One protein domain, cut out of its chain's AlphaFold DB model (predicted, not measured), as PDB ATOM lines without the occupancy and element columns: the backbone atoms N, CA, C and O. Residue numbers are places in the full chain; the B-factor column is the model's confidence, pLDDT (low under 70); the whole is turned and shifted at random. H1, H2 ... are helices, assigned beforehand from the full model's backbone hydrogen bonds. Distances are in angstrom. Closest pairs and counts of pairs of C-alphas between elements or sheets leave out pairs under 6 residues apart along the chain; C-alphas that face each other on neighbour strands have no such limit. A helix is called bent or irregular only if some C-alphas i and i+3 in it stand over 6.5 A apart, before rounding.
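AT A GLANCE: This is residues 578 to 607, 662 to 713, 726 to 774, 836 to 863 and 1168 to 1187 of the 1187 residues of an uncharacterized protein of Jaminaea rosea (UniProt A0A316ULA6). What is the shape? One very long helix, H5, is the core of an elongated bundle: H1 runs alongside it, H2 packs slantwise on H5 and H1, and H6 packs on another side of H5. Short H3 crosses H5, H4 and H7 lie farthest from the middle, and residues 766 to 774 of H5 and 1179 to 1187 stick out. What is it made of? The printed part has 179 residues with seven named helices, H1 to H7 in chain order, no named strand, class all helix; H1, H2 and H5 form an up-and-down bundle, each running against the one before it. The whole is loose, with a radius of gyration of the C-alphas of 20.1 A and spans of 67 by 40 by 27 A.

HOW THE PARTS SIT: What touches the hub? The hub is H5, residues 726 to 774; its residues 736 to 757 touch H1, residues 580 to 605, the same way at a shallow tilt of 14 degrees, the closest C-alphas, of Asn 586 and Ala 743, 4.3 A apart. H2, residues 669 to 692, touches H5 at a steep tilt of 40 degrees, opposite ways, closest at C-alphas Leu 683 and Val 747, 6.5 A. H6, residues 841 to 860, touches H5 opposite ways at 34 degrees, a tilt only just shallow, closest at C-alphas His 755 and Ser 844, 4.9 A. How do the others stand? H3, residues 694 to 702, touches H5 about perpendicular at 85 degrees, closest at C-alphas Leu 700 and Ala 737, 6.2 A. H4, residues 705 to 712, and H7, residues 1173 to 1178, are close but not clearly touching, their closest C-alphas, Ala 708 and Leu 1174, 7.3 A apart. H1 and H6 are apart. Are the backbones in order? Every O i to N i+4 pair is within hydrogen-bond range in H2, H3 and H6; H1 has 21 of 22, H5 43 of 45, H4 2 of 4, and H7 0 of 2, with 2 of 3 O i to N i+3 pairs within range.

IN THESE COORDINATES: Where is H5? It runs 68.9 A from C-alpha 726 at (-89.219, 69.690, 34.713) to C-alpha 774 at (-141.426, 43.509, -1.774). How long are the others? H1 spans 39.0 A from (-91.718, 68.296, 15.330) and is only just irregular, C-alphas 580 and 583 being 6.7 A apart; H2 spans 34.5 A and H6 27.8 A.

THE WHOLE: Where are the cuts? The gaps are 22.2 A from C-alpha 607 to 662, 17.8 A from 713 to 726, 22.7 A from 774 to 836 and 23.0 A from 863 to 1168. Is any link long? Of the links printed whole, H2 to H3 and H3 to H4 are tight. Where is confidence low? The mean pLDDT of the printed part is 70.2; 66 residues are under 70, among them 757 to 774 and 1168 to 1187.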
ATOM      1  N   SER A 578     -91.179  69.209  21.097       86.19
ATOM      2  CA  SER A 578     -89.997  68.328  21.139       86.19
ATOM      3  C   SER A 578     -90.009  67.186  20.115       86.19
ATOM      4  O   SER A 578     -88.948  66.781  19.647       86.19
ATOM      5  N   ASP A 579     -91.191  66.722  19.706       86.12
ATOM      6  CA  ASP A 579     -91.396  66.034  18.430       86.12
ATOM      7  C   ASP A 579     -92.016  67.008  17.418       86.12
ATOM      8  O   ASP A 579     -93.190  67.371  17.537       86.12
ATOM      9  N   SER A 580     -91.246  67.419  16.408       84.62
ATOM     10  CA  SER A 580     -91.718  68.296  15.330       84.62
ATOM     11  C   SER A 580     -92.698  67.609  14.370       84.62
ATOM     12  O   SER A 580     -93.449  68.289  13.669       84.62
ATOM     13  N   GLY A 581     -92.728  66.273  14.344       88.56
ATOM     14  CA  GLY A 581     -93.661  65.489  13.540       88.56
ATOM     15  C   GLY A 581     -95.065  65.404  14.140       88.56
ATOM     16  O   GLY A 581     -96.029  65.271  13.388       88.56
ATOM     17  N   ALA A 582     -95.214  65.525  15.463       84.62
ATOM     18  CA  ALA A 582     -96.478  65.263  16.162       84.62
ATOM     19  C   ALA A 582     -97.633  66.181  15.715       84.62
ATOM     20  O   ALA A 582     -98.726  65.699  15.411       84.62
ATOM     21  N   TRP A 583     -97.396  67.494  15.623       85.94
ATOM     22  CA  TRP A 583     -98.389  68.429  15.080       85.94
ATOM     23  C   TRP A 583     -98.607  68.235  13.577       85.94
ATOM     24  O   TRP A 583     -99.748  68.269  13.126       85.94
ATOM     25  N   ALA A 584     -97.540  68.019  12.800       88.19
ATOM     26  CA  ALA A 584     -97.641  67.845  11.350       88.19
ATOM     27  C   ALA A 584     -98.463  66.597  10.974       88.19
ATOM     28  O   ALA A 584     -99.258  66.652  10.038       88.19
ATOM     29  N   ALA A 585     -98.325  65.507  11.737       85.44
ATOM     30  CA  ALA A 585     -99.158  64.316  11.614       85.44
ATOM     31  C   ALA A 585    -100.633  64.632  11.910       85.44
ATOM     32  O   ALA A 585    -101.475  64.375  11.058       85.44
ATOM     33  N   ASN A 586    -100.930  65.265  13.054       85.50
ATOM     34  CA  ASN A 586    -102.292  65.639  13.466       85.50
ATOM     35  C   ASN A 586    -102.992  66.578  12.457       85.50
ATOM     36  O   ASN A 586    -104.168  66.404  12.149       85.50
ATOM     37  N   VAL A 587    -102.268  67.552  11.893       86.75
ATOM     38  CA  VAL A 587    -102.787  68.438  10.833       86.75
ATOM     39  C   VAL A 587    -103.091  67.646   9.556       86.75
ATOM     40  O   VAL A 587    -104.181  67.783   8.998       86.75
ATOM     41  N   LYS A 588    -102.171  66.771   9.122       87.44
ATOM     42  CA  LYS A 588    -102.365  65.916   7.941       87.44
ATOM     43  C   LYS A 588    -103.542  64.954   8.091       87.44
ATOM     44  O   LYS A 588    -104.286  64.775   7.131       87.44
ATOM     45  N   SER A 589    -103.731  64.345   9.260       85.38
ATOM     46  CA  SER A 589    -104.827  63.399   9.495       85.38
ATOM     47  C   SER A 589    -106.195  64.086   9.578       85.38
ATOM     48  O   SER A 589    -107.153  63.552   9.023       85.38
ATOM     49  N   LEU A 590    -106.291  65.300  10.144       84.81
ATOM     50  CA  LEU A 590    -107.513  66.118  10.060       84.81
ATOM     51  C   LEU A 590    -107.846  66.522   8.617       84.81
ATOM     52  O   LEU A 590    -109.008  66.462   8.218       84.81
ATOM     53  N   GLN A 591    -106.842  66.908   7.821       88.19
ATOM     54  CA  GLN A 591    -107.043  67.157   6.392       88.19
ATOM     55  C   GLN A 591    -107.557  65.886   5.697       88.19
ATOM     56  O   GLN A 591    -108.594  65.922   5.040       88.19
ATOM     57  N   LEU A 592    -106.869  64.754   5.859       86.06
ATOM     58  CA  LEU A 592    -107.190  63.499   5.170       86.06
ATOM     59  C   LEU A 592    -108.620  63.010   5.464       86.06
ATOM     60  O   LEU A 592    -109.325  62.604   4.539       86.06
ATOM     61  N   LEU A 593    -109.071  63.150   6.714       82.75
ATOM     62  CA  LEU A 593    -110.438  62.857   7.155       82.75
ATOM     63  C   LEU A 593    -111.495  63.666   6.377       82.75
ATOM     64  O   LEU A 593    -112.491  63.113   5.907       82.75
ATOM     65  N   LEU A 594    -111.255  64.966   6.182       84.75
ATOM     66  CA  LEU A 594    -112.136  65.838   5.399       84.75
ATOM     67  C   LEU A 594    -112.058  65.566   3.893       84.75
ATOM     68  O   LEU A 594    -113.066  65.705   3.206       84.75
ATOM     69  N   LEU A 595    -110.903  65.143   3.365       86.25
ATOM     70  CA  LEU A 595    -110.779  64.813   1.939       86.25
ATOM     71  C   LEU A 595    -111.698  63.652   1.572       86.25
ATOM     72  O   LEU A 595    -112.370  63.690   0.542       86.25
ATOM     73  N   ILE A 596    -111.731  62.641   2.442       85.00
ATOM     74  CA  ILE A 596    -112.584  61.457   2.328       85.00
ATOM     75  C   ILE A 596    -114.049  61.869   2.358       85.00
ATOM     76  O   ILE A 596    -114.803  61.451   1.486       85.00
ATOM     77  N   GLN A 597    -114.438  62.736   3.294       84.44
ATOM     78  CA  GLN A 597    -115.798  63.264   3.353       84.44
ATOM     79  C   GLN A 597    -116.173  64.034   2.076       84.44
ATOM     80  O   GLN A 597    -117.221  63.758   1.496       84.44
ATOM     81  N   GLU A 598    -115.309  64.924   1.577       84.75
ATOM     82  CA  GLU A 598    -115.541  65.632   0.310       84.75
ATOM     83  C   GLU A 598    -115.662  64.671  -0.886       84.75
ATOM     84  O   GLU A 598    -116.515  64.883  -1.747       84.75
ATOM     85  N   ARG A 599    -114.860  63.594  -0.948       85.00
ATOM     86  CA  ARG A 599    -114.991  62.576  -2.008       85.00
ATOM     87  C   ARG A 599    -116.283  61.763  -1.876       85.00
ATOM     88  O   ARG A 599    -116.949  61.540  -2.882       85.00
ATOM     89  N   VAL A 600    -116.664  61.351  -0.665       82.31
ATOM     90  CA  VAL A 600    -117.898  60.580  -0.414       82.31
ATOM     91  C   VAL A 600    -119.146  61.405  -0.753       82.31
ATOM     92  O   VAL A 600    -120.034  60.885  -1.427       82.31
ATOM     93  N   LEU A 601    -119.181  62.691  -0.380       82.69
ATOM     94  CA  LEU A 601    -120.270  63.612  -0.734       82.69
ATOM     95  C   LEU A 601    -120.298  63.942  -2.239       82.69
ATOM     96  O   LEU A 601    -121.368  64.063  -2.834       82.69
ATOM     97  N   ALA A 602    -119.141  64.032  -2.902       84.06
ATOM     98  CA  ALA A 602    -119.104  64.162  -4.359       84.06
ATOM     99  C   ALA A 602    -119.669  62.911  -5.065       84.06
ATOM    100  O   ALA A 602    -120.403  63.036  -6.046       84.06
ATOM    101  N   LEU A 603    -119.393  61.705  -4.545       82.44
ATOM    102  CA  LEU A 603    -119.946  60.456  -5.083       82.44
ATOM    103  C   LEU A 603    -121.451  60.286  -4.835       82.44
ATOM    104  O   LEU A 603    -122.113  59.698  -5.689       82.44
ATOM    105  N   SER A 604    -122.010  60.779  -3.722       81.38
ATOM    106  CA  SER A 604    -123.468  60.738  -3.511       81.38
ATOM    107  C   SER A 604    -124.214  61.645  -4.489       81.38
ATOM    108  O   SER A 604    -125.275  61.272  -4.984       81.38
ATOM    109  N   ASN A 605    -123.640  62.809  -4.798       81.50
ATOM    110  CA  ASN A 605    -124.309  63.844  -5.587       81.50
ATOM    111  C   ASN A 605    -124.125  63.646  -7.102       81.50
ATOM    112  O   ASN A 605    -124.954  64.089  -7.891       81.50
ATOM    113  N   GLY A 606    -123.073  62.941  -7.530       75.88
ATOM    114  CA  GLY A 606    -122.735  62.744  -8.945       75.88
ATOM    115  C   GLY A 606    -123.708  61.891  -9.774       75.88
ATOM    116  O   GLY A 606    -123.380  61.577 -10.913       75.88
ATOM    117  N   LYS A 607    -124.869  61.483  -9.240       67.50
ATOM    118  CA  LYS A 607    -125.814  60.601  -9.946       67.50
ATOM    119  C   LYS A 607    -126.782  61.333 -10.888       67.50
ATOM    120  O   LYS A 607    -127.229  60.734 -11.857       67.50
ATOM    121  N   SER A 662    -105.836  69.552  -5.815       60.84
ATOM    122  CA  SER A 662    -105.514  69.023  -7.157       60.84
ATOM    123  C   SER A 662    -106.670  68.348  -7.903       60.84
ATOM    124  O   SER A 662    -106.552  68.112  -9.105       60.84
ATOM    125  N   LEU A 663    -107.781  68.048  -7.226       58.19
ATOM    126  CA  LEU A 663    -108.967  67.475  -7.858       58.19
ATOM    127  C   LEU A 663    -109.822  68.595  -8.469       58.19
ATOM    128  O   LEU A 663    -110.299  69.455  -7.722       58.19
ATOM    129  N   PRO A 664    -110.020  68.615  -9.802       62.28
ATOM    130  CA  PRO A 664    -110.757  69.684 -10.464       62.28
ATOM    131  C   PRO A 664    -112.221  69.718 -10.009       62.28
ATOM    132  O   PRO A 664    -112.789  68.700  -9.617       62.28
ATOM    133  N   SER A 665    -112.869  70.880 -10.143       64.25
ATOM    134  CA  SER A 665    -114.316  71.043  -9.900       64.25
ATOM    135  C   SER A 665    -115.179  70.084 -10.727       64.25
ATOM    136  O   SER A 665    -116.301  69.774 -10.346       64.25
ATOM    137  N   ASN A 666    -114.631  69.616 -11.850       74.38
ATOM    138  CA  ASN A 666    -115.261  68.724 -12.811       74.38
ATOM    139  C   ASN A 666    -114.573  67.341 -12.799       74.38
ATOM    140  O   ASN A 666    -114.457  66.710 -13.848       74.38
ATOM    141  N   ALA A 667    -114.036  66.908 -11.650       82.75
ATOM    142  CA  ALA A 667    -113.472  65.567 -11.494       82.75
ATOM    143  C   ALA A 667    -114.533  64.523 -11.858       82.75
ATOM    144  O   ALA A 667    -115.645  64.550 -11.326       82.75
ATOM    145  N   THR A 668    -114.201  63.614 -12.774       88.25
ATOM    146  CA  THR A 668    -115.121  62.547 -13.164       88.25
ATOM    147  C   THR A 668    -115.350  61.608 -11.985       88.25
ATOM    148  O   THR A 668    -114.536  61.523 -11.060       88.25
ATOM    149  N   ARG A 669    -116.436  60.826 -12.037       85.75
ATOM    150  CA  ARG A 669    -116.672  59.770 -11.046       85.75
ATOM    151  C   ARG A 669    -115.445  58.859 -10.902       85.75
ATOM    152  O   ARG A 669    -115.091  58.529  -9.779       85.75
ATOM    153  N   GLN A 670    -114.757  58.530 -11.999       86.19
ATOM    154  CA  GLN A 670    -113.543  57.712 -11.967       86.19
ATOM    155  C   GLN A 670    -112.378  58.406 -11.239       86.19
ATOM    156  O   GLN A 670    -111.794  57.790 -10.353       86.19
ATOM    157  N   ASP A 671    -112.105  59.689 -11.513       87.25
ATOM    158  CA  ASP A 671    -111.047  60.452 -10.818       87.25
ATOM    159  C   ASP A 671    -111.264  60.481  -9.292       87.25
ATOM    160  O   ASP A 671    -110.313  60.449  -8.506       87.25
ATOM    161  N   ILE A 672    -112.528  60.523  -8.856       84.81
ATOM    162  CA  ILE A 672    -112.900  60.488  -7.436       84.81
ATOM    163  C   ILE A 672    -112.666  59.090  -6.837       84.81
ATOM    164  O   ILE A 672    -112.141  58.992  -5.727       84.81
ATOM    165  N   LEU A 673    -113.008  58.013  -7.554       85.00
ATOM    166  CA  LEU A 673    -112.754  56.632  -7.112       85.00
ATOM    167  C   LEU A 673    -111.244  56.341  -7.025       85.00
ATOM    168  O   LEU A 673    -110.787  55.805  -6.014       85.00
ATOM    169  N   ASP A 674    -110.465  56.756  -8.026       87.69
ATOM    170  CA  ASP A 674    -109.004  56.602  -8.037       87.69
ATOM    171  C   ASP A 674    -108.344  57.438  -6.928       87.69
ATOM    172  O   ASP A 674    -107.476  56.940  -6.207       87.69
ATOM    173  N   SER A 675    -108.837  58.660  -6.683       86.12
ATOM    174  CA  SER A 675    -108.440  59.459  -5.518       86.12
ATOM    175  C   SER A 675    -108.719  58.743  -4.191       86.12
ATOM    176  O   SER A 675    -107.862  58.773  -3.309       86.12
ATOM    177  N   MET A 676    -109.865  58.070  -4.031       85.19
ATOM    178  CA  MET A 676    -110.150  57.288  -2.820       85.19
ATOM    179  C   MET A 676    -109.213  56.078  -2.668       85.19
ATOM    180  O   MET A 676    -108.812  55.766  -1.548       85.19
ATOM    181  N   MET A 677    -108.807  55.433  -3.767       87.25
ATOM    182  CA  MET A 677    -107.815  54.345  -3.745       87.25
ATOM    183  C   MET A 677    -106.406  54.836  -3.369       87.25
ATOM    184  O   MET A 677    -105.672  54.135  -2.668       87.25
ATOM    185  N   ASP A 678    -106.013  56.029  -3.820       88.19
ATOM    186  CA  ASP A 678    -104.740  56.659  -3.446       88.19
ATOM    187  C   ASP A 678    -104.739  57.108  -1.973       88.19
ATOM    188  O   ASP A 678    -103.749  56.910  -1.260       88.19
ATOM    189  N   ILE A 679    -105.866  57.648  -1.495       87.00
ATOM    190  CA  ILE A 679    -106.088  57.998  -0.085       87.00
ATOM    191  C   ILE A 679    -106.004  56.757   0.810       87.00
ATOM    192  O   ILE A 679    -105.292  56.797   1.813       87.00
ATOM    193  N   ASP A 680    -106.661  55.650   0.447       87.31
ATOM    194  CA  ASP A 680    -106.549  54.389   1.191       87.31
ATOM    195  C   ASP A 680    -105.100  53.904   1.262       87.31
ATOM    196  O   ASP A 680    -104.596  53.641   2.350       87.31
ATOM    197  N   ARG A 681    -104.379  53.854   0.135       89.50
ATOM    198  CA  ARG A 681    -102.970  53.421   0.137       89.50
ATOM    199  C   ARG A 681    -102.091  54.292   1.049       89.50
ATOM    200  O   ARG A 681    -101.168  53.767   1.670       89.50
ATOM    201  N   ASN A 682    -102.405  55.581   1.194       87.62
ATOM    202  CA  ASN A 682    -101.761  56.470   2.165       87.62
ATOM    203  C   ASN A 682    -102.194  56.163   3.618       87.62
ATOM    204  O   ASN A 682    -101.341  56.047   4.497       87.62
ATOM    205  N   LEU A 683    -103.490  55.946   3.874       86.88
ATOM    206  CA  LEU A 683    -104.002  55.528   5.186       86.88
ATOM    207  C   LEU A 683    -103.376  54.213   5.659       86.88
ATOM    208  O   LEU A 683    -102.895  54.156   6.786       86.88
ATOM    209  N   GLN A 684    -103.315  53.180   4.812       88.25
ATOM    210  CA  GLN A 684    -102.692  51.901   5.169       88.25
ATOM    211  C   GLN A 684    -101.194  52.067   5.475       88.25
ATOM    212  O   GLN A 684    -100.689  51.444   6.405       88.25
ATOM    213  N   ALA A 685    -100.485  52.948   4.757       89.12
ATOM    214  CA  ALA A 685     -99.087  53.266   5.056       89.12
ATOM    215  C   ALA A 685     -98.921  53.999   6.403       89.12
ATOM    216  O   ALA A 685     -97.977  53.714   7.141       89.12
ATOM    217  N   GLN A 686     -99.843  54.904   6.754       86.31
ATOM    218  CA  GLN A 686     -99.847  55.599   8.048       86.31
ATOM    219  C   GLN A 686    -100.226  54.666   9.206       86.31
ATOM    220  O   GLN A 686     -99.555  54.689  10.236       86.31
ATOM    221  N   ILE A 687    -101.233  53.804   9.031       87.00
ATOM    222  CA  ILE A 687    -101.607  52.755   9.994       87.00
ATOM    223  C   ILE A 687    -100.410  51.831  10.230       87.00
ATOM    224  O   ILE A 687     -99.967  51.696  11.368       87.00
ATOM    225  N   ALA A 688     -99.807  51.292   9.166       88.12
ATOM    226  CA  ALA A 688     -98.635  50.430   9.277       88.12
ATOM    227  C   ALA A 688     -97.444  51.132   9.955       88.12
ATOM    228  O   ALA A 688     -96.722  50.495  10.717       88.12
ATOM    229  N   ALA A 689     -97.244  52.438   9.737       86.06
ATOM    230  CA  ALA A 689     -96.225  53.207  10.452       86.06
ATOM    231  C   ALA A 689     -96.528  53.297  11.962       86.06
ATOM    232  O   ALA A 689     -95.656  52.969  12.769       86.06
ATOM    233  N   ILE A 690     -97.762  53.664  12.332       82.88
ATOM    234  CA  ILE A 690     -98.244  53.756  13.725       82.88
ATOM    235  C   ILE A 690     -98.144  52.402  14.446       82.88
ATOM    236  O   ILE A 690     -97.760  52.357  15.611       82.88
ATOM    237  N   GLU A 691     -98.466  51.303  13.764       84.25
ATOM    238  CA  GLU A 691     -98.384  49.945  14.313       84.25
ATOM    239  C   GLU A 691     -96.947  49.402  14.363       84.25
ATOM    240  O   GLU A 691     -96.631  48.602  15.245       84.25
ATOM    241  N   SER A 692     -96.069  49.824  13.444       85.31
ATOM    242  CA  SER A 692     -94.667  49.382  13.410       85.31
ATOM    243  C   SER A 692     -93.825  49.950  14.553       85.31
ATOM    244  O   SER A 692     -92.910  49.274  15.027       85.31
ATOM    245  N   ASP A 693     -94.157  51.148  15.045       81.31
ATOM    246  CA  ASP A 693     -93.634  51.664  16.310       81.31
ATOM    247  C   ASP A 693     -94.465  51.096  17.473       81.31
ATOM    248  O   ASP A 693     -95.155  51.812  18.194       81.31
ATOM    249  N   GLU A 694     -94.407  49.770  17.650       65.88
ATOM    250  CA  GLU A 694     -95.106  49.045  18.723       65.88
ATOM    251  C   GLU A 694     -94.748  49.612  20.113       65.88
ATOM    252  O   GLU A 694     -95.565  49.594  21.034       65.88
ATOM    253  N   SER A 695     -93.542  50.176  20.254       68.06
ATOM    254  CA  SER A 695     -93.091  50.951  21.414       68.06
ATOM    255  C   SER A 695     -93.915  52.219  21.638       68.06
ATOM    256  O   SER A 695     -94.439  52.408  22.737       68.06
ATOM    257  N   ALA A 696     -94.071  53.075  20.625       68.31
ATOM    258  CA  ALA A 696     -94.915  54.259  20.732       68.31
ATOM    259  C   ALA A 696     -96.399  53.894  20.832       68.31
ATOM    260  O   ALA A 696     -97.107  54.550  21.584       68.31
ATOM    261  N   PHE A 697     -96.885  52.848  20.154       68.31
ATOM    262  CA  PHE A 697     -98.276  52.403  20.292       68.31
ATOM    263  C   PHE A 697     -98.578  51.930  21.720       68.31
ATOM    264  O   PHE A 697     -99.606  52.304  22.286       68.31
ATOM    265  N   LYS A 698     -97.656  51.195  22.356       73.94
ATOM    266  CA  LYS A 698     -97.771  50.854  23.781       73.94
ATOM    267  C   LYS A 698     -97.689  52.087  24.671       73.94
ATOM    268  O   LYS A 698     -98.585  52.263  25.478       73.94
ATOM    269  N   GLN A 699     -96.748  53.011  24.464       68.50
ATOM    270  CA  GLN A 699     -96.713  54.281  25.218       68.50
ATOM    271  C   GLN A 699     -98.010  55.104  25.061       68.50
ATOM    272  O   GLN A 699     -98.532  55.632  26.041       68.50
ATOM    273  N   LEU A 700     -98.585  55.153  23.855       63.81
ATOM    274  CA  LEU A 700     -99.866  55.806  23.557       63.81
ATOM    275  C   LEU A 700    -101.051  55.170  24.296       63.81
ATOM    276  O   LEU A 700    -102.039  55.860  24.557       63.81
ATOM    277  N   CYS A 701    -100.958  53.885  24.633       68.19
ATOM    278  CA  CYS A 701    -101.945  53.141  25.406       68.19
ATOM    279  C   CYS A 701    -101.683  53.196  26.924       68.19
ATOM    280  O   CYS A 701    -102.628  53.409  27.679       68.19
ATOM    281  N   GLU A 702    -100.428  53.046  27.353       72.31
ATOM    282  CA  GLU A 702     -99.999  52.714  28.722       72.31
ATOM    283  C   GLU A 702     -99.539  53.930  29.562       72.31
ATOM    284  O   GLU A 702     -99.600  53.866  30.790       72.31
ATOM    285  N   GLU A 703     -99.126  55.058  28.959       57.44
ATOM    286  CA  GLU A 703     -98.706  56.260  29.712       57.44
ATOM    287  C   GLU A 703     -99.851  57.264  29.984       57.44
ATOM    288  O   GLU A 703     -99.919  58.350  29.396       57.44
ATOM    289  N   PRO A 704    -100.738  56.949  30.944       55.16
ATOM    290  CA  PRO A 704    -101.179  57.972  31.899       55.16
ATOM    291  C   PRO A 704    -100.737  57.647  33.334       55.16
ATOM    292  O   PRO A 704    -100.119  58.474  34.005       55.16
ATOM    293  N   GLU A 705    -101.030  56.432  33.801       56.16
ATOM    294  CA  GLU A 705    -101.024  56.076  35.227       56.16
ATOM    295  C   GLU A 705     -99.609  55.872  35.793       56.16
ATOM    296  O   GLU A 705     -99.352  56.211  36.951       56.16
ATOM    297  N   ALA A 706     -98.647  55.426  34.977       58.28
ATOM    298  CA  ALA A 706     -97.238  55.336  35.375       58.28
ATOM    299  C   ALA A 706     -96.626  56.725  35.661       58.28
ATOM    300  O   ALA A 706     -95.959  56.909  36.676       58.28
ATOM    301  N   ILE A 707     -96.920  57.723  34.814       54.53
ATOM    302  CA  ILE A 707     -96.481  59.118  35.008       54.53
ATOM    303  C   ILE A 707     -97.256  59.790  36.158       54.53
ATOM    304  O   ILE A 707     -96.737  60.713  36.794       54.53
ATOM    305  N   ALA A 708     -98.498  59.369  36.416       55.09
ATOM    306  CA  ALA A 708     -99.315  59.854  37.529       55.09
ATOM    307  C   ALA A 708     -98.759  59.377  38.881       55.09
ATOM    308  O   ALA A 708     -98.352  60.181  39.722       55.09
ATOM    309  N   SER A 709     -98.697  58.056  39.060       59.53
ATOM    310  CA  SER A 709     -98.340  57.389  40.316       59.53
ATOM    311  C   SER A 709     -96.912  57.690  40.775       59.53
ATOM    312  O   SER A 709     -96.687  57.875  41.974       59.53
ATOM    313  N   SER A 710     -95.961  57.844  39.846       55.50
ATOM    314  CA  SER A 710     -94.569  58.193  40.164       55.50
ATOM    315  C   SER A 710     -94.398  59.557  40.850       55.50
ATOM    316  O   SER A 710     -93.363  59.787  41.465       55.50
ATOM    317  N   VAL A 711     -95.387  60.453  40.742       56.44
ATOM    318  CA  VAL A 711     -95.397  61.793  41.371       56.44
ATOM    319  C   VAL A 711     -96.171  61.816  42.699       56.44
ATOM    320  O   VAL A 711     -96.053  62.758  43.471       56.44
ATOM    321  N   VAL A 712     -96.924  60.761  43.013       57.22
ATOM    322  CA  VAL A 712     -97.705  60.660  44.259       57.22
ATOM    323  C   VAL A 712     -97.032  59.745  45.282       57.22
ATOM    324  O   VAL A 712     -97.029  60.034  46.476       57.22
ATOM    325  N   GLY A 713     -96.446  58.630  44.836       52.78
ATOM    326  CA  GLY A 713     -96.068  57.511  45.707       52.78
ATOM    327  C   GLY A 713     -94.896  57.732  46.674       52.78
ATOM    328  O   GLY A 713     -94.537  56.797  47.390       52.78
ATOM    329  N   ALA A 726     -88.825  71.095  34.602       79.06
ATOM    330  CA  ALA A 726     -89.219  69.690  34.713       79.06
ATOM    331  C   ALA A 726     -90.732  69.523  34.500       79.06
ATOM    332  O   ALA A 726     -91.158  68.636  33.753       79.06
ATOM    333  N   LEU A 727     -91.536  70.432  35.069       76.19
ATOM    334  CA  LEU A 727     -92.980  70.502  34.828       76.19
ATOM    335  C   LEU A 727     -93.283  70.788  33.348       76.19
ATOM    336  O   LEU A 727     -94.050  70.052  32.727       76.19
ATOM    337  N   SER A 728     -92.633  71.798  32.761       75.69
ATOM    338  CA  SER A 728     -92.803  72.166  31.347       75.69
ATOM    339  C   SER A 728     -92.463  71.005  30.399       75.69
ATOM    340  O   SER A 728     -93.279  70.627  29.555       75.69
ATOM    341  N   ARG A 729     -91.320  70.336  30.605       79.88
ATOM    342  CA  ARG A 729     -90.901  69.148  29.835       79.88
ATOM    343  C   ARG A 729     -91.863  67.959  30.019       79.88
ATOM    344  O   ARG A 729     -92.053  67.184  29.082       79.88
ATOM    345  N   ARG A 730     -92.487  67.796  31.195       79.12
ATOM    346  CA  ARG A 730     -93.515  66.762  31.455       79.12
ATOM    347  C   ARG A 730     -94.814  67.069  30.701       79.12
ATOM    348  O   ARG A 730     -95.339  66.180  30.032       79.12
ATOM    349  N   LEU A 731     -95.287  68.315  30.753       74.12
ATOM    350  CA  LEU A 731     -96.461  68.783  30.007       74.12
ATOM    351  C   LEU A 731     -96.250  68.678  28.488       74.12
ATOM    352  O   LEU A 731     -97.151  68.245  27.772       74.12
ATOM    353  N   GLU A 732     -95.053  68.997  27.993       81.56
ATOM    354  CA  GLU A 732     -94.720  68.877  26.572       81.56
ATOM    355  C   GLU A 732     -94.713  67.417  26.092       81.56
ATOM    356  O   GLU A 732     -95.340  67.111  25.076       81.56
ATOM    357  N   LYS A 733     -94.086  66.493  26.835       82.62
ATOM    358  CA  LYS A 733     -94.152  65.049  26.534       82.62
ATOM    359  C   LYS A 733     -95.598  64.554  26.468       82.62
ATOM    360  O   LYS A 733     -95.977  63.863  25.523       82.62
ATOM    361  N   GLN A 734     -96.422  64.953  27.438       77.12
ATOM    362  CA  GLN A 734     -97.846  64.628  27.451       77.12
ATOM    363  C   GLN A 734     -98.603  65.241  26.255       77.12
ATOM    364  O   GLN A 734     -99.516  64.607  25.718       77.12
ATOM    365  N   LEU A 735     -98.259  66.456  25.817       79.81
ATOM    366  CA  LEU A 735     -98.836  67.075  24.618       79.81
ATOM    367  C   LEU A 735     -98.457  66.297  23.348       79.81
ATOM    368  O   LEU A 735     -99.342  65.984  22.555       79.81
ATOM    369  N   VAL A 736     -97.189  65.908  23.185       83.00
ATOM    370  CA  VAL A 736     -96.724  65.070  22.061       83.00
ATOM    371  C   VAL A 736     -97.451  63.721  22.030       83.00
ATOM    372  O   VAL A 736     -97.957  63.325  20.978       83.00
ATOM    373  N   ALA A 737     -97.580  63.045  23.177       80.94
ATOM    374  CA  ALA A 737     -98.332  61.792  23.281       80.94
ATOM    375  C   ALA A 737     -99.816  61.973  22.904       80.94
ATOM    376  O   ALA A 737    -100.373  61.153  22.177       80.94
ATOM    377  N   TYR A 738    -100.452  63.074  23.324       79.31
ATOM    378  CA  TYR A 738    -101.825  63.389  22.912       79.31
ATOM    379  C   TYR A 738    -101.939  63.648  21.405       79.31
ATOM    380  O   TYR A 738    -102.826  63.085  20.771       79.31
ATOM    381  N   LEU A 739    -101.056  64.462  20.819       82.50
ATOM    382  CA  LEU A 739    -101.095  64.806  19.391       82.50
ATOM    383  C   LEU A 739    -100.950  63.556  18.515       82.50
ATOM    384  O   LEU A 739    -101.743  63.355  17.596       82.50
ATOM    385  N   ARG A 740    -100.010  62.671  18.865       84.69
ATOM    386  CA  ARG A 740     -99.844  61.353  18.232       84.69
ATOM    387  C   ARG A 740    -101.092  60.468  18.392       84.69
ATOM    388  O   ARG A 740    -101.509  59.839  17.424       84.69
ATOM    389  N   ARG A 741    -101.729  60.447  19.574       81.56
ATOM    390  CA  ARG A 741    -102.974  59.685  19.822       81.56
ATOM    391  C   ARG A 741    -104.155  60.235  19.020       81.56
ATOM    392  O   ARG A 741    -104.930  59.454  18.482       81.56
ATOM    393  N   SER A 742    -104.269  61.560  18.923       80.19
ATOM    394  CA  SER A 742    -105.300  62.255  18.147       80.19
ATOM    395  C   SER A 742    -105.149  61.957  16.654       80.19
ATOM    396  O   SER A 742    -106.106  61.517  16.021       80.19
ATOM    397  N   ALA A 743    -103.924  62.067  16.123       83.88
ATOM    398  CA  ALA A 743    -103.611  61.703  14.745       83.88
ATOM    399  C   ALA A 743    -103.942  60.230  14.447       83.88
ATOM    400  O   ALA A 743    -104.604  59.933  13.456       83.88
ATOM    401  N   ALA A 744    -103.560  59.304  15.336       83.50
ATOM    402  CA  ALA A 744    -103.883  57.887  15.182       83.50
ATOM    403  C   ALA A 744    -105.400  57.627  15.167       83.50
ATOM    404  O   ALA A 744    -105.884  56.922  14.283       83.50
ATOM    405  N   ILE A 745    -106.162  58.230  16.089       81.19
ATOM    406  CA  ILE A 745    -107.632  58.139  16.106       81.19
ATOM    407  C   ILE A 745    -108.209  58.649  14.780       81.19
ATOM    408  O   ILE A 745    -108.968  57.929  14.140       81.19
ATOM    409  N   GLN A 746    -107.795  59.831  14.317       84.62
ATOM    410  CA  GLN A 746    -108.262  60.415  13.054       84.62
ATOM    411  C   GLN A 746    -107.933  59.543  11.835       84.62
ATOM    412  O   GLN A 746    -108.765  59.435  10.938       84.62
ATOM    413  N   VAL A 747    -106.761  58.898  11.792       83.94
ATOM    414  CA  VAL A 747    -106.376  57.961  10.718       83.94
ATOM    415  C   VAL A 747    -107.253  56.702  10.735       83.94
ATOM    416  O   VAL A 747    -107.742  56.286   9.682       83.94
ATOM    417  N   TYR A 748    -107.529  56.121  11.907       84.44
ATOM    418  CA  TYR A 748    -108.443  54.976  12.004       84.44
ATOM    419  C   TYR A 748    -109.896  55.358  11.676       84.44
ATOM    420  O   TYR A 748    -110.555  54.620  10.945       84.44
ATOM    421  N   THR A 749    -110.380  56.520  12.126       83.62
ATOM    422  CA  THR A 749    -111.695  57.061  11.739       83.62
ATOM    423  C   THR A 749    -111.764  57.351  10.237       83.62
ATOM    424  O   THR A 749    -112.759  57.020   9.610       83.62
ATOM    425  N   SER A 750    -110.700  57.883   9.630       82.75
ATOM    426  CA  SER A 750    -110.610  58.118   8.179       82.75
ATOM    427  C   SER A 750    -110.778  56.822   7.382       82.75
ATOM    428  O   SER A 750    -111.587  56.760   6.459       82.75
ATOM    429  N   SER A 751    -110.047  55.773   7.776       84.75
ATOM    430  CA  SER A 751    -110.137  54.433   7.181       84.75
ATOM    431  C   SER A 751    -111.540  53.835   7.333       84.75
ATOM    432  O   SER A 751    -112.140  53.396   6.351       84.75
ATOM    433  N   LEU A 752    -112.109  53.911   8.541       81.75
ATOM    434  CA  LEU A 752    -113.475  53.476   8.823       81.75
ATOM    435  C   LEU A 752    -114.495  54.201   7.929       81.75
ATOM    436  O   LEU A 752    -115.256  53.538   7.233       81.75
ATOM    437  N   THR A 753    -114.488  55.535   7.890       80.12
ATOM    438  CA  THR A 753    -115.440  56.343   7.105       80.12
ATOM    439  C   THR A 753    -115.335  56.080   5.602       80.12
ATOM    440  O   THR A 753    -116.361  55.982   4.927       80.12
ATOM    441  N   LEU A 754    -114.117  55.909   5.073       81.19
ATOM    442  CA  LEU A 754    -113.879  55.590   3.662       81.19
ATOM    443  C   LEU A 754    -114.514  54.247   3.262       81.19
ATOM    444  O   LEU A 754    -115.273  54.189   2.293       81.19
ATOM    445  N   HIS A 755    -114.246  53.186   4.027       78.44
ATOM    446  CA  HIS A 755    -114.767  51.845   3.748       78.44
ATOM    447  C   HIS A 755    -116.267  51.711   4.061       78.44
ATOM    448  O   HIS A 755    -116.998  51.041   3.325       78.44
ATOM    449  N   LEU A 756    -116.748  52.381   5.113       77.50
ATOM    450  CA  LEU A 756    -118.149  52.367   5.537       77.50
ATOM    451  C   LEU A 756    -119.057  53.116   4.549       77.50
ATOM    452  O   LEU A 756    -120.103  52.593   4.170       77.50
ATOM    453  N   GLY A 757    -118.644  54.292   4.061       69.38
ATOM    454  CA  GLY A 757    -119.411  55.054   3.066       69.38
ATOM    455  C   GLY A 757    -119.632  54.282   1.758       69.38
ATOM    456  O   GLY A 757    -120.692  54.375   1.145       69.38
ATOM    457  N   GLN A 758    -118.668  53.449   1.363       67.88
ATOM    458  CA  GLN A 758    -118.777  52.583   0.184       67.88
ATOM    459  C   GLN A 758    -119.638  51.345   0.446       67.88
ATOM    460  O   GLN A 758    -120.446  50.976  -0.406       67.88
ATOM    461  N   ALA A 759    -119.533  50.741   1.637       60.56
ATOM    462  CA  ALA A 759    -120.457  49.692   2.059       60.56
ATOM    463  C   ALA A 759    -121.915  50.193   2.028       60.56
ATOM    464  O   ALA A 759    -122.791  49.473   1.551       60.56
ATOM    465  N   PHE A 760    -122.167  51.449   2.418       59.47
ATOM    466  CA  PHE A 760    -123.488  52.078   2.314       59.47
ATOM    467  C   PHE A 760    -123.901  52.480   0.886       59.47
ATOM    468  O   PHE A 760    -125.088  52.421   0.569       59.47
ATOM    469  N   GLN A 761    -122.974  52.794  -0.024       59.41
ATOM    470  CA  GLN A 761    -123.312  52.917  -1.455       59.41
ATOM    471  C   GLN A 761    -123.730  51.561  -2.058       59.41
ATOM    472  O   GLN A 761    -124.619  51.513  -2.908       59.41
ATOM    473  N   GLY A 762    -123.182  50.448  -1.556       50.34
ATOM    474  CA  GLY A 762    -123.696  49.102  -1.834       50.34
ATOM    475  C   GLY A 762    -125.047  48.821  -1.157       50.34
ATOM    476  O   GLY A 762    -125.953  48.280  -1.789       50.34
ATOM    477  N   ALA A 763    -125.218  49.224   0.105       41.88
ATOM    478  CA  ALA A 763    -126.444  48.993   0.872       41.88
ATOM    479  C   ALA A 763    -127.650  49.797   0.354       41.88
ATOM    480  O   ALA A 763    -128.747  49.261   0.310       41.88
ATOM    481  N   THR A 764    -127.464  51.025  -0.136       45.72
ATOM    482  CA  THR A 764    -128.550  51.834  -0.736       45.72
ATOM    483  C   THR A 764    -128.978  51.329  -2.122       45.72
ATOM    484  O   THR A 764    -130.108  51.566  -2.550       45.72
ATOM    485  N   LEU A 765    -128.127  50.567  -2.823       44.62
ATOM    486  CA  LEU A 765    -128.558  49.724  -3.949       44.62
ATOM    487  C   LEU A 765    -129.327  48.481  -3.469       44.62
ATOM    488  O   LEU A 765    -130.219  48.009  -4.174       44.62
ATOM    489  N   PHE A 766    -129.013  47.972  -2.277       36.72
ATOM    490  CA  PHE A 766    -129.707  46.847  -1.649       36.72
ATOM    491  C   PHE A 766    -131.105  47.241  -1.149       36.72
ATOM    492  O   PHE A 766    -132.052  46.520  -1.435       36.72
ATOM    493  N   GLU A 767    -131.278  48.410  -0.521       44.88
ATOM    494  CA  GLU A 767    -132.593  48.979  -0.181       44.88
ATOM    495  C   GLU A 767    -133.456  49.158  -1.431       44.88
ATOM    496  O   GLU A 767    -134.578  48.662  -1.481       44.88
ATOM    497  N   ARG A 768    -132.912  49.769  -2.497       44.56
ATOM    498  CA  ARG A 768    -133.637  49.914  -3.770       44.56
ATOM    499  C   ARG A 768    -134.021  48.557  -4.378       44.56
ATOM    500  O   ARG A 768    -135.107  48.449  -4.941       44.56
ATOM    501  N   LYS A 769    -133.190  47.515  -4.238       39.72
ATOM    502  CA  LYS A 769    -133.556  46.140  -4.633       39.72
ATOM    503  C   LYS A 769    -134.598  45.505  -3.707       39.72
ATOM    504  O   LYS A 769    -135.463  44.801  -4.211       39.72
ATOM    505  N   LEU A 770    -134.560  45.753  -2.399       41.47
ATOM    506  CA  LEU A 770    -135.545  45.233  -1.444       41.47
ATOM    507  C   LEU A 770    -136.924  45.877  -1.640       41.47
ATOM    508  O   LEU A 770    -137.918  45.158  -1.631       41.47
ATOM    509  N   CYS A 771    -136.995  47.179  -1.937       39.16
ATOM    510  CA  CYS A 771    -138.240  47.820  -2.371       39.16
ATOM    511  C   CYS A 771    -138.815  47.145  -3.630       39.16
ATOM    512  O   CYS A 771    -140.005  46.848  -3.664       39.16
ATOM    513  N   PHE A 772    -137.967  46.832  -4.619       42.50
ATOM    514  CA  PHE A 772    -138.368  46.095  -5.827       42.50
ATOM    515  C   PHE A 772    -138.801  44.642  -5.555       42.50
ATOM    516  O   PHE A 772    -139.654  44.120  -6.271       42.50
ATOM    517  N   LEU A 773    -138.229  43.978  -4.546       42.03
ATOM    518  CA  LEU A 773    -138.563  42.595  -4.189       42.03
ATOM    519  C   LEU A 773    -139.852  42.498  -3.361       42.03
ATOM    520  O   LEU A 773    -140.642  41.589  -3.608       42.03
ATOM    521  N   ASN A 774    -140.130  43.451  -2.462       40.06
ATOM    522  CA  ASN A 774    -141.426  43.509  -1.774       40.06
ATOM    523  C   ASN A 774    -142.585  43.687  -2.773       40.06
ATOM    524  O   ASN A 774    -143.595  43.000  -2.658       40.06
ATOM    525  N   ARG A 836    -120.250  47.748  -7.650       61.03
ATOM    526  CA  ARG A 836    -119.553  47.311  -6.420       61.03
ATOM    527  C   ARG A 836    -118.731  48.388  -5.706       61.03
ATOM    528  O   ARG A 836    -118.313  48.159  -4.575       61.03
ATOM    529  N   GLY A 837    -118.492  49.534  -6.343       65.88
ATOM    530  CA  GLY A 837    -117.513  50.515  -5.866       65.88
ATOM    531  C   GLY A 837    -116.061  50.046  -6.073       65.88
ATOM    532  O   GLY A 837    -115.831  48.973  -6.632       65.88
ATOM    533  N   PRO A 838    -115.056  50.839  -5.654       72.12
ATOM    534  CA  PRO A 838    -113.655  50.556  -5.976       72.12
ATOM    535  C   PRO A 838    -112.985  49.562  -5.010       72.12
ATOM    536  O   PRO A 838    -111.868  49.120  -5.262       72.12
ATOM    537  N   PHE A 839    -113.665  49.183  -3.923       80.56
ATOM    538  CA  PHE A 839    -113.150  48.294  -2.883       80.56
ATOM    539  C   PHE A 839    -114.014  47.041  -2.778       80.56
ATOM    540  O   PHE A 839    -115.242  47.112  -2.788       80.56
ATOM    541  N   LEU A 840    -113.377  45.878  -2.629       79.00
ATOM    542  CA  LEU A 840    -114.095  44.623  -2.424       79.00
ATOM    543  C   LEU A 840    -114.849  44.677  -1.080       79.00
ATOM    544  O   LEU A 840    -114.200  44.894  -0.054       79.00
ATOM    545  N   PRO A 841    -116.174  44.420  -1.027       75.00
ATOM    546  CA  PRO A 841    -116.957  44.559   0.207       75.00
ATOM    547  C   PRO A 841    -116.430  43.745   1.395       75.00
ATOM    548  O   PRO A 841    -116.582  44.161   2.538       75.00
ATOM    549  N   ARG A 842    -115.755  42.617   1.134       78.38
ATOM    550  CA  ARG A 842    -115.084  41.806   2.159       78.38
ATOM    551  C   ARG A 842    -113.805  42.448   2.706       78.38
ATOM    552  O   ARG A 842    -113.528  42.291   3.886       78.38
ATOM    553  N   GLU A 843    -113.045  43.174   1.888       80.44
ATOM    554  CA  GLU A 843    -111.856  43.892   2.363       80.44
ATOM    555  C   GLU A 843    -112.237  45.159   3.126       80.44
ATOM    556  O   GLU A 843    -111.695  45.390   4.203       80.44
ATOM    557  N   SER A 844    -113.206  45.940   2.629       78.62
ATOM    558  CA  SER A 844    -113.826  47.024   3.411       78.62
ATOM    559  C   SER A 844    -114.394  46.479   4.731       78.62
ATOM    560  O   SER A 844    -114.119  47.039   5.785       78.62
ATOM    561  N   LEU A 845    -115.068  45.324   4.663       79.12
ATOM    562  CA  LEU A 845    -115.297  44.341   5.727       79.12
ATOM    563  C   LEU A 845    -114.196  44.280   6.801       79.12
ATOM    564  O   LEU A 845    -114.290  44.888   7.873       79.12
ATOM    565  N   ASP A 846    -113.155  43.505   6.506       82.44
ATOM    566  CA  ASP A 846    -112.091  43.173   7.456       82.44
ATOM    567  C   ASP A 846    -111.356  44.437   7.961       82.44
ATOM    568  O   ASP A 846    -110.927  44.491   9.118       82.44
ATOM    569  N   ARG A 847    -111.274  45.500   7.142       82.81
ATOM    570  CA  ARG A 847    -110.669  46.795   7.510       82.81
ATOM    571  C   ARG A 847    -111.537  47.626   8.459       82.81
ATOM    572  O   ARG A 847    -110.992  48.178   9.413       82.81
ATOM    573  N   CYS A 848    -112.858  47.680   8.271       80.31
ATOM    574  CA  CYS A 848    -113.783  48.312   9.222       80.31
ATOM    575  C   CYS A 848    -113.710  47.630  10.594       80.31
ATOM    576  O   CYS A 848    -113.636  48.312  11.621       80.31
ATOM    577  N   VAL A 849    -113.655  46.294  10.618       83.31
ATOM    578  CA  VAL A 849    -113.470  45.515  11.854       83.31
ATOM    579  C   VAL A 849    -112.097  45.797  12.477       83.31
ATOM    580  O   VAL A 849    -112.015  46.023  13.686       83.31
ATOM    581  N   HIS A 850    -111.025  45.859  11.678       85.50
ATOM    582  CA  HIS A 850    -109.680  46.181  12.169       85.50
ATOM    583  C   HIS A 850    -109.588  47.593  12.767       85.50
ATOM    584  O   HIS A 850    -109.146  47.745  13.905       85.50
ATOM    585  N   ALA A 851    -110.057  48.618  12.049       82.44
ATOM    586  CA  ALA A 851    -110.065  50.001  12.523       82.44
ATOM    587  C   ALA A 851    -110.906  50.149  13.800       82.44
ATOM    588  O   ALA A 851    -110.444  50.747  14.772       82.44
ATOM    589  N   SER A 852    -112.086  49.519  13.849       79.69
ATOM    590  CA  SER A 852    -112.929  49.483  15.051       79.69
ATOM    591  C   SER A 852    -112.215  48.800  16.222       79.69
ATOM    592  O   SER A 852    -112.219  49.329  17.332       79.69
ATOM    593  N   LYS A 853    -111.520  47.677  15.988       85.38
ATOM    594  CA  LYS A 853    -110.716  46.974  17.002       85.38
ATOM    595  C   LYS A 853    -109.527  47.807  17.501       85.38
ATOM    596  O   LYS A 853    -109.233  47.771  18.694       85.38
ATOM    597  N   ARG A 854    -108.868  48.589  16.640       84.50
ATOM    598  CA  ARG A 854    -107.773  49.489  17.048       84.50
ATOM    599  C   ARG A 854    -108.273  50.711  17.817       84.50
ATOM    600  O   ARG A 854    -107.700  51.030  18.856       84.50
ATOM    601  N   LEU A 855    -109.375  51.331  17.392       81.06
ATOM    602  CA  LEU A 855    -110.063  52.371  18.171       81.06
ATOM    603  C   LEU A 855    -110.498  51.833  19.545       81.06
ATOM    604  O   LEU A 855    -110.283  52.491  20.563       81.06
ATOM    605  N   LEU A 856    -111.009  50.598  19.592       80.44
ATOM    606  CA  LEU A 856    -111.326  49.878  20.827       80.44
ATOM    607  C   LEU A 856    -110.111  49.651  21.725       80.44
ATOM    608  O   LEU A 856    -110.224  49.855  22.927       80.44
ATOM    609  N   GLU A 857    -108.961  49.240  21.196       82.06
ATOM    610  CA  GLU A 857    -107.733  49.066  21.986       82.06
ATOM    611  C   GLU A 857    -107.245  50.410  22.552       82.06
ATOM    612  O   GLU A 857    -107.019  50.527  23.760       82.06
ATOM    613  N   ILE A 858    -107.213  51.457  21.717       78.38
ATOM    614  CA  ILE A 858    -106.875  52.834  22.121       78.38
ATOM    615  C   ILE A 858    -107.847  53.359  23.195       78.38
ATOM    616  O   ILE A 858    -107.433  54.131  24.068       78.38
ATOM    617  N   ALA A 859    -109.119  52.952  23.171       73.75
ATOM    618  CA  ALA A 859    -110.117  53.313  24.177       73.75
ATOM    619  C   ALA A 859    -110.037  52.447  25.451       73.75
ATOM    620  O   ALA A 859    -110.179  52.972  26.557       73.75
ATOM    621  N   ARG A 860    -109.793  51.136  25.323       75.25
ATOM    622  CA  ARG A 860    -109.786  50.161  26.431       75.25
ATOM    623  C   ARG A 860    -108.571  50.301  27.334       75.25
ATOM    624  O   ARG A 860    -108.747  50.230  28.543       75.25
ATOM    625  N   HIS A 861    -107.386  50.599  26.799       63.97
ATOM    626  CA  HIS A 861    -106.186  50.809  27.625       63.97
ATOM    627  C   HIS A 861    -106.252  52.057  28.543       63.97
ATOM    628  O   HIS A 861    -105.360  52.263  29.356       63.97
ATOM    629  N   ARG A 862    -107.329  52.865  28.487       55.31
ATOM    630  CA  ARG A 862    -107.651  53.893  29.506       55.31
ATOM    631  C   ARG A 862    -108.288  53.335  30.790       55.31
ATOM    632  O   ARG A 862    -108.459  54.081  31.753       55.31
ATOM    633  N   ARG A 863    -108.697  52.063  30.794       53.62
ATOM    634  CA  ARG A 863    -109.072  51.312  31.996       53.62
ATOM    635  C   ARG A 863    -107.842  50.483  32.371       53.62
ATOM    636  O   ARG A 863    -107.620  49.427  31.780       53.62
ATOM    637  N   THR A1168    -101.628  66.881  48.346       27.30
ATOM    638  CA  THR A1168    -102.496  65.718  48.646       27.30
ATOM    639  C   THR A1168    -103.602  65.490  47.600       27.30
ATOM    640  O   THR A1168    -104.214  64.426  47.575       27.30
ATOM    641  N   VAL A1169    -103.876  66.468  46.726       29.69
ATOM    642  CA  VAL A1169    -105.065  66.463  45.840       29.69
ATOM    643  C   VAL A1169    -104.768  65.907  44.436       29.69
ATOM    644  O   VAL A1169    -105.635  65.321  43.790       29.69
ATOM    645  N   ILE A1170    -103.515  66.020  43.984       35.94
ATOM    646  CA  ILE A1170    -103.058  65.748  42.604       35.94
ATOM    647  C   ILE A1170    -103.315  64.293  42.147       35.94
ATOM    648  O   ILE A1170    -103.386  64.016  40.951       35.94
ATOM    649  N   VAL A1171    -103.508  63.361  43.087       31.78
ATOM    650  CA  VAL A1171    -103.771  61.935  42.820       31.78
ATOM    651  C   VAL A1171    -105.068  61.698  42.045       31.78
ATOM    652  O   VAL A1171    -105.124  60.794  41.214       31.78
ATOM    653  N   ARG A1172    -106.122  62.470  42.342       28.56
ATOM    654  CA  ARG A1172    -107.501  62.094  41.984       28.56
ATOM    655  C   ARG A1172    -107.918  62.524  40.573       28.56
ATOM    656  O   ARG A1172    -108.850  61.945  40.035       28.56
ATOM    657  N   HIS A1173    -107.203  63.483  39.974       30.69
ATOM    658  CA  HIS A1173    -107.692  64.276  38.835       30.69
ATOM    659  C   HIS A1173    -107.226  63.863  37.436       30.69
ATOM    660  O   HIS A1173    -107.742  64.371  36.442       30.69
ATOM    661  N   LEU A1174    -106.299  62.908  37.311       30.64
ATOM    662  CA  LEU A1174    -105.973  62.342  35.990       30.64
ATOM    663  C   LEU A1174    -107.114  61.469  35.421       30.64
ATOM    664  O   LEU A1174    -107.054  61.051  34.262       30.64
ATOM    665  N   THR A1175    -108.189  61.294  36.197       31.55
ATOM    666  CA  THR A1175    -109.470  60.705  35.799       31.55
ATOM    667  C   THR A1175    -110.373  61.699  35.045       31.55
ATOM    668  O   THR A1175    -111.133  61.257  34.192       31.55
ATOM    669  N   LEU A1176    -110.248  63.028  35.195       33.41
ATOM    670  CA  LEU A1176    -111.085  64.023  34.481       33.41
ATOM    671  C   LEU A1176    -111.055  63.868  32.949       33.41
ATOM    672  O   LEU A1176    -112.070  64.044  32.274       33.41
ATOM    673  N   LEU A1177    -109.917  63.458  32.378       33.19
ATOM    674  CA  LEU A1177    -109.791  63.179  30.938       33.19
ATOM    675  C   LEU A1177    -110.516  61.892  30.481       33.19
ATOM    676  O   LEU A1177    -110.540  61.613  29.277       33.19
ATOM    677  N   ARG A1178    -111.104  61.116  31.404       35.66
ATOM    678  CA  ARG A1178    -112.019  59.979  31.167       35.66
ATOM    679  C   ARG A1178    -113.441  60.462  30.826       35.66
ATOM    680  O   ARG A1178    -114.131  59.772  30.084       35.66
ATOM    681  N   VAL A1179    -113.841  61.652  31.291       35.84
ATOM    682  CA  VAL A1179    -115.238  62.140  31.262       35.84
ATOM    683  C   VAL A1179    -115.597  62.912  29.987       35.84
ATOM    684  O   VAL A1179    -116.688  62.730  29.452       35.84
ATOM    685  N   CYS A1180    -114.674  63.718  29.440       35.97
ATOM    686  CA  CYS A1180    -114.927  64.602  28.282       35.97
ATOM    687  C   CYS A1180    -115.396  63.880  27.000       35.97
ATOM    688  O   CYS A1180    -115.889  64.519  26.079       35.97
ATOM    689  N   PHE A1181    -115.164  62.567  26.927       36.66
ATOM    690  CA  PHE A1181    -115.530  61.678  25.822       36.66
ATOM    691  C   PHE A1181    -116.511  60.574  26.268       36.66
ATOM    692  O   PHE A1181    -116.703  59.602  25.545       36.66
ATOM    693  N   GLY A1182    -117.061  60.682  27.484       29.66
ATOM    694  CA  GLY A1182    -117.928  59.684  28.116       29.66
ATOM    695  C   GLY A1182    -119.411  60.066  28.134       29.66
ATOM    696  O   GLY A1182    -120.265  59.233  27.869       29.66
ATOM    697  N   ALA A1183    -119.720  61.329  28.433       28.59
ATOM    698  CA  ALA A1183    -121.065  61.756  28.845       28.59
ATOM    699  C   ALA A1183    -122.010  62.212  27.705       28.59
ATOM    700  O   ALA A1183    -123.049  62.803  27.988       28.59
ATOM    701  N   CYS A1184    -121.640  62.000  26.435       33.19
ATOM    702  CA  CYS A1184    -122.174  62.772  25.300       33.19
ATOM    703  C   CYS A1184    -122.964  61.966  24.245       33.19
ATOM    704  O   CYS A1184    -123.397  62.561  23.267       33.19
ATOM    705  N   GLU A1185    -123.132  60.650  24.425       29.36
ATOM    706  CA  GLU A1185    -123.883  59.743  23.525       29.36
ATOM    707  C   GLU A1185    -125.014  59.009  24.288       29.36
ATOM    708  O   GLU A1185    -125.240  57.815  24.102       29.36
ATOM    709  N   LEU A1186    -125.667  59.701  25.230       24.42
ATOM    710  CA  LEU A1186    -126.757  59.165  26.072       24.42
ATOM    711  C   LEU A1186    -128.055  59.999  25.984       24.42
ATOM    712  O   LEU A1186    -128.926  59.890  26.849       24.42
ATOM    713  N   GLU A1187    -128.135  60.821  24.937       26.98
ATOM    714  CA  GLU A1187    -129.303  61.471  24.318       26.98
ATOM    715  C   GLU A1187    -129.100  61.396  22.793       26.98
ATOM    716  O   GLU A1187    -130.114  61.255  22.079       26.98
TER     717      GLU A1187